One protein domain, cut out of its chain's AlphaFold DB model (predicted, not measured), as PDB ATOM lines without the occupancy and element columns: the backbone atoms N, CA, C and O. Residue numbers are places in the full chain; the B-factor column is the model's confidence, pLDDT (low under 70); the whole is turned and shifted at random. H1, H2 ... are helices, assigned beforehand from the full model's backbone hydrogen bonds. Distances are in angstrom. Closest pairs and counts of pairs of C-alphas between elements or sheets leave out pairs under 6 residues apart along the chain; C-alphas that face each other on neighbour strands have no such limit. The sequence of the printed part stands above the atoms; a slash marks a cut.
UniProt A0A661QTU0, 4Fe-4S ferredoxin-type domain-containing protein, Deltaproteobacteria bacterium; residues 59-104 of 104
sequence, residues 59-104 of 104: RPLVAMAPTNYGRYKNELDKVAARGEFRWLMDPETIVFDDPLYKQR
ATOM      1  N   ARG A  59     -25.166  46.174  11.395       87.06
ATOM      2  CA  ARG A  59     -24.631  45.232  10.391       87.06
ATOM      3  C   ARG A  59     -23.248  45.641   9.859       87.06
ATOM      4  O   ARG A  59     -22.380  44.769   9.809       87.06
ATOM      5  N   PRO A  60     -22.971  46.927   9.542       85.88
ATOM      6  CA  PRO A  60     -21.655  47.327   9.038       85.88
ATOM      7  C   PRO A  60     -20.522  47.129  10.054       85.88
ATOM      8  O   PRO A  60     -19.417  46.745   9.682       85.88
ATOM      9  N   LEU A  61     -20.789  47.378  11.339       83.31
ATOM     10  CA  LEU A  61     -19.798  47.230  12.409       83.31
ATOM     11  C   LEU A  61     -19.572  45.757  12.760       83.31
ATOM     12  O   LEU A  61     -18.430  45.326  12.923       83.31
ATOM     13  N   VAL A  62     -20.654  44.980  12.835       84.31
ATOM     14  CA  VAL A  62     -20.608  43.551  13.176       84.31
ATOM     15  C   VAL A  62     -19.914  42.739  12.084       84.31
ATOM     16  O   VAL A  62     -19.174  41.815  12.405       84.31
ATOM     17  N   ALA A  63     -20.028  43.136  10.813       88.31
ATOM     18  CA  ALA A  63     -19.314  42.489   9.709       88.31
ATOM     19  C   ALA A  63     -17.783  42.450   9.906       88.31
ATOM     20  O   ALA A  63     -17.112  41.552   9.403       88.31
ATOM     21  N   MET A  64     -17.217  43.399  10.660       87.75
ATOM     22  CA  MET A  64     -15.781  43.446  10.963       87.75
ATOM     23  C   MET A  64     -15.400  42.697  12.251       87.75
ATOM     24  O   MET A  64     -14.208  42.532  12.533       87.75
ATOM     25  N   ALA A  65     -16.376  42.266  13.055       88.56
ATOM     26  CA  ALA A  65     -16.146  41.702  14.382       88.56
ATOM     27  C   ALA A  65     -15.274  40.433  14.376       88.56
ATOM     28  O   ALA A  65     -14.339  40.403  15.177       88.56
ATOM     29  N   PRO A  66     -15.456  39.444  13.472       89.19
ATOM     30  CA  PRO A  66     -14.637  38.228  13.483       89.19
ATOM     31  C   PRO A  66     -13.143  38.516  13.274       89.19
ATOM     32  O   PRO A  66     -12.294  38.054  14.036       89.19
ATOM     33  N   THR A  67     -12.812  39.353  12.283       90.56
ATOM     34  CA  THR A  67     -11.424  39.731  11.975       90.56
ATOM     35  C   THR A  67     -10.789  40.520  13.119       90.56
ATOM     36  O   THR A  67      -9.656  40.245  13.521       90.56
ATOM     37  N   ASN A  68     -11.518  41.495  13.672       91.56
ATOM     38  CA  ASN A  68     -11.037  42.287  14.801       91.56
ATOM     39  C   ASN A  68     -10.828  41.418  16.044       91.56
ATOM     40  O   ASN A  68      -9.788  41.531  16.694       91.56
ATOM     41  N   TYR A  69     -11.777  40.528  16.336       91.50
ATOM     42  CA  TYR A  69     -11.693  39.616  17.464       91.50
ATOM     43  C   TYR A  69     -10.494  38.679  17.355       91.50
ATOM     44  O   TYR A  69      -9.736  38.585  18.313       91.50
ATOM     45  N   GLY A  70     -10.253  38.064  16.193       93.00
ATOM     46  CA  GLY A  70      -9.081  37.205  15.993       93.00
ATOM     47  C   GLY A  70      -7.765  37.933  16.291       93.00
ATOM     48  O   GLY A  70      -6.899  37.406  16.990       93.00
ATOM     49  N   ARG A  71      -7.638  39.192  15.848       94.25
ATOM     50  CA  ARG A  71      -6.478  40.037  16.182       94.25
ATOM     51  C   ARG A  71      -6.369  40.295  17.686       94.25
ATOM     52  O   ARG A  71      -5.281  40.168  18.237       94.25
ATOM     53  N   TYR A  72      -7.464  40.674  18.345       93.94
ATOM     54  CA  TYR A  72      -7.452  40.966  19.781       93.94
ATOM     55  C   TYR A  72      -7.163  39.723  20.613       93.94
ATOM     56  O   TYR A  72      -6.327  39.785  21.505       93.94
ATOM     57  N   LYS A  73      -7.785  38.591  20.282       95.19
ATOM     58  CA  LYS A  73      -7.553  37.304  20.930       95.19
ATOM     59  C   LYS A  73      -6.080  36.914  20.872       95.19
ATOM     60  O   LYS A  73      -5.516  36.588  21.905       95.19
ATOM     61  N   ASN A  74      -5.432  37.050  19.713       95.62
ATOM     62  CA  ASN A  74      -4.002  36.758  19.582       95.62
ATOM     63  C   ASN A  74      -3.129  37.583  20.542       95.62
ATOM     64  O   ASN A  74      -2.178  37.050  21.110       95.62
ATOM     65  N   GLU A  75      -3.418  38.873  20.735       96.62
ATOM     66  CA  GLU A  75      -2.671  39.697  21.696       96.62
ATOM     67  C   GLU A  75      -3.050  39.384  23.150       96.62
ATOM     68  O   GLU A  75      -2.174  39.308  24.011       96.62
ATOM     69  N   LEU A  76      -4.336  39.143  23.419       96.44
ATOM     70  CA  LEU A  76      -4.843  38.790  24.744       96.44
ATOM     71  C   LEU A  76      -4.297  37.443  25.228       96.44
ATOM     72  O   LEU A  76      -3.907  37.338  26.385       96.44
ATOM     73  N   ASP A  77      -4.170  36.449  24.351       96.31
ATOM     74  CA  ASP A  77      -3.607  35.136  24.677       96.31
ATOM     75  C   ASP A  77      -2.114  35.240  25.039       96.31
ATOM     76  O   ASP A  77      -1.663  34.603  25.996       96.31
ATOM     77  N   LYS A  78      -1.343  36.107  24.361       97.25
ATOM     78  CA  LYS A  78       0.071  36.364  24.709       97.25
ATOM     79  C   LYS A  78       0.218  36.936  26.114       97.25
ATOM     80  O   LYS A  78       1.124  36.534  26.841       97.25
ATOM     81  N   VAL A  79      -0.618  37.905  26.481       97.56
ATOM     82  CA  VAL A  79      -0.530  38.561  27.796       97.56
ATOM     83  C   VAL A  79      -1.193  37.722  28.896       97.56
ATOM     84  O   VAL A  79      -0.728  37.731  30.035       97.56
ATOM     85  N   ALA A  80      -2.189  36.898  28.551       97.00
ATOM     86  CA  ALA A  80      -2.749  35.879  29.436       97.00
ATOM     87  C   ALA A  80      -1.699  34.832  29.825       97.00
ATOM     88  O   ALA A  80      -1.569  34.503  31.000       97.00
ATOM     89  N   ALA A  81      -0.888  34.371  28.866       96.38
ATOM     90  CA  ALA A  81       0.204  33.430  29.122       96.38
ATOM     91  C   ALA A  81       1.278  33.989  30.077       96.38
ATOM     92  O   ALA A  81       1.985  33.220  30.725       96.38
ATOM     93  N   ARG A  82       1.385  35.321  30.197       97.56
ATOM     94  CA  ARG A  82       2.263  36.009  31.161       97.56
ATOM     95  C   ARG A  82       1.580  36.332  32.495       97.56
ATOM     96  O   ARG A  82       2.226  36.874  33.385       97.56
ATOM     97  N   GLY A  83       0.293  36.015  32.646       97.31
ATOM     98  CA  GLY A  83      -0.493  36.315  33.845       97.31
ATOM     99  C   GLY A  83      -0.941  37.777  33.975       97.31
ATOM    100  O   GLY A  83      -1.449  38.160  35.024       97.31
ATOM    101  N   GLU A  84      -0.784  38.596  32.930       97.69
ATOM    102  CA  GLU A  84      -1.188  40.015  32.919       97.69
ATOM    103  C   GLU A  84      -2.683  40.199  32.618       97.69
ATOM    104  O   GLU A  84      -3.261  41.253  32.882       97.69
ATOM    105  N   PHE A  85      -3.321  39.169  32.063       96.94
ATOM    106  CA  PHE A  85      -4.735  39.159  31.720       96.94
ATOM    107  C   PHE A  85      -5.375  37.832  32.119       96.94
ATOM    108  O   PHE A  85      -4.752  36.773  32.050       96.94
ATOM    109  N   ARG A  86      -6.651  37.888  32.504       95.75
ATOM    110  CA  ARG A  86      -7.460  36.710  32.803       95.75
ATOM    111  C   ARG A  86      -8.767  36.784  32.030       95.75
ATOM    112  O   ARG A  86      -9.603  37.639  32.319       95.75
ATOM    113  N   TRP A  87      -8.967  35.839  31.118       94.19
ATOM    114  CA  TRP A  87     -10.265  35.601  30.497       94.19
ATOM    115  C   TRP A  87     -11.318  35.302  31.578       94.19
ATOM    116  O   TRP A  87     -11.133  34.414  32.408       94.19
ATOM    117  N   LEU A  88     -12.415  36.064  31.589       93.44
ATOM    118  CA  LEU A  88     -13.565  35.835  32.485       93.44
ATOM    119  C   LEU A  88     -14.661  34.976  31.834       93.44
ATOM    120  O   LEU A  88     -15.648  34.634  32.477       93.44
ATOM    121  N   MET A  89     -14.486  34.650  30.557       89.75
ATOM    122  CA  MET A  89     -15.342  33.784  29.757       89.75
ATOM    123  C   MET A  89     -14.469  32.998  28.784       89.75
ATOM    124  O   MET A  89     -13.357  33.430  28.485       89.75
ATOM    125  N   ASP A  90     -14.973  31.874  28.285       91.44
ATOM    126  CA  ASP A  90     -14.271  31.100  27.264       91.44
ATOM    127  C   ASP A  90     -14.212  31.898  25.943       91.44
ATOM    128  O   ASP A  90     -15.271  32.187  25.367       91.44
ATOM    129  N   PRO A  91     -13.014  32.287  25.463       90.56
ATOM    130  CA  PRO A  91     -12.876  33.072  24.242       90.56
ATOM    131  C   PRO A  91     -13.372  32.334  22.985       90.56
ATOM    132  O   PRO A  91     -13.776  32.979  22.023       90.56
ATOM    133  N   GLU A  92     -13.427  31.001  22.985       89.38
ATOM    134  CA  GLU A  92     -13.907  30.228  21.831       89.38
ATOM    135  C   GLU A  92     -15.447  30.215  21.719       89.38
ATOM    136  O   GLU A  92     -16.001  29.772  20.717       89.38
ATOM    137  N   THR A  93     -16.164  30.729  22.728       88.75
ATOM    138  CA  THR A  93     -17.642  30.689  22.795       88.75
ATOM    139  C   THR A  93     -18.335  31.960  22.299       88.75
ATOM    140  O   THR A  93     -19.550  32.113  22.455       88.75
ATOM    141  N   ILE A  94     -17.592  32.907  21.723       86.19
ATOM    142  CA  ILE A  94     -18.163  34.175  21.259       86.19
ATOM    143  C   ILE A  94     -18.963  33.972  19.968       86.19
ATOM    144  O   ILE A  94     -18.438  33.525  18.952       86.19
ATOM    145  N   VAL A  95     -20.237  34.365  20.008       85.12
ATOM    146  CA  VAL A  95     -21.161  34.315  18.867       85.12
ATOM    147  C   VAL A  95     -21.127  35.655  18.129       85.12
ATOM    148  O   VAL A  95     -21.538  36.676  18.677       85.12
ATOM    149  N   PHE A  96     -20.638  35.660  16.886       83.38
ATOM    150  CA  PHE A  96     -20.569  36.874  16.054       83.38
ATOM    151  C   PHE A  96     -21.857  37.168  15.287       83.38
ATOM    152  O   PHE A  96     -22.107  38.324  14.955       83.38
ATOM    153  N   ASP A  97     -22.666  36.141  15.025       79.94
ATOM    154  CA  ASP A  97     -23.884  36.258  14.215       79.94
ATOM    155  C   ASP A  97     -25.047  36.897  14.986       79.94
ATOM    156  O   ASP A  97     -25.941  37.497  14.392       79.94
ATOM    157  N   ASP A  98     -25.011  36.813  16.317       75.44
ATOM    158  CA  ASP A  98     -25.970  37.454  17.212       75.44
ATOM    159  C   ASP A  98     -25.234  38.116  18.385       75.44
ATOM    160  O   ASP A  98     -25.248  37.615  19.505       75.44
ATOM    161  N   PRO A  99     -24.540  39.243  18.165       68.06
ATOM    162  CA  PRO A  99     -23.703  39.863  19.191       68.06
ATOM    163  C   PRO A  99     -24.516  40.490  20.335       68.06
ATOM    164  O   PRO A  99     -23.954  40.820  21.378       68.06
ATOM    165  N   LEU A 100     -25.831  40.660  20.151       67.50
ATOM    166  CA  LEU A 100     -26.739  41.260  21.130       67.50
ATOM    167  C   LEU A 100     -27.655  40.223  21.793       67.50
ATOM    168  O   LEU A 100     -28.565  40.618  22.515       67.50
ATOM    169  N   TYR A 101     -27.409  38.920  21.608       69.19
ATOM    170  CA  TYR A 101     -28.260  37.850  22.144       69.19
ATOM    171  C   TYR A 101     -28.510  37.957  23.653       69.19
ATOM    172  O   TYR A 101     -29.588  37.636  24.128       69.19
ATOM    173  N   LYS A 102     -27.523  38.440  24.422       64.25
ATOM    174  CA  LYS A 102     -27.647  38.612  25.882       64.25
ATOM    175  C   LYS A 102     -28.471  39.825  26.298       64.25
ATOM    176  O   LYS A 102     -28.759  39.975  27.480       64.25
ATOM    177  N   GLN A 103     -28.757  40.722  25.361       58.72
ATOM    178  CA  GLN A 103     -29.598  41.884  25.603       58.72
ATOM    179  C   GLN A 103     -31.066  41.592  25.295       58.72
ATOM    180  O   GLN A 103     -31.863  42.468  25.582       58.72
ATOM    181  N   ARG A 104     -31.421  40.432  24.717       60.19
ATOM    182  CA  ARG A 104     -32.780  40.073  24.277       60.19
ATOM    183  C   ARG A 104     -33.393  38.960  25.117       60.19
ATOM    184  O   ARG A 104     -32.625  38.123  25.639       60.19
TER     185      ARG A 104
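This is residues 59 to 104 of the 104 residues of the protein "4Fe-4S ferredoxin-type domain-containing protein" of Deltaproteobacteria bacterium (UniProt A0A661QTU0). One long helix, H2, makes one side of a loose hairpin-like shape, and the unnamed stretch of residues 81 to 104 folds back along its length as the other side. H1, a short helix, leads into H2 and points nearly the same way, while the turn at residues 78 to 83 sticks out at one end. The printed part has 46 residues with two named helices, H1 then H2, and no named strand; its class is all helix, though under half of the residues, 20, are in named elements. It is loose, with a radius of gyration of the C-alphas of 12.3 A, and elongated, spanning 35 by 21 by 13 A.

H1, residues 59 to 62, and H2, residues 65 to 80, meet only through their tight link of 2 residues. H2 has a kink of 26 degrees near Tyr 72. In H2 every O i to N i+4 pair is within hydrogen-bond range; H1 is too short for such a pair, and its one O i to N i+3 pair is within range.

H1 begins at C-alpha 59 (-24.631, 45.232, 10.391). H2 measures 21.0 A from C-alpha 65 (-16.146, 41.702, 14.382) to C-alpha 80 (-2.749, 35.879, 29.436).

The C-alphas farthest apart, of Arg 82 and Arg 104, are 35.9 A apart. The printed part has no cut. Residues 99 to 104 have pLDDT under 70.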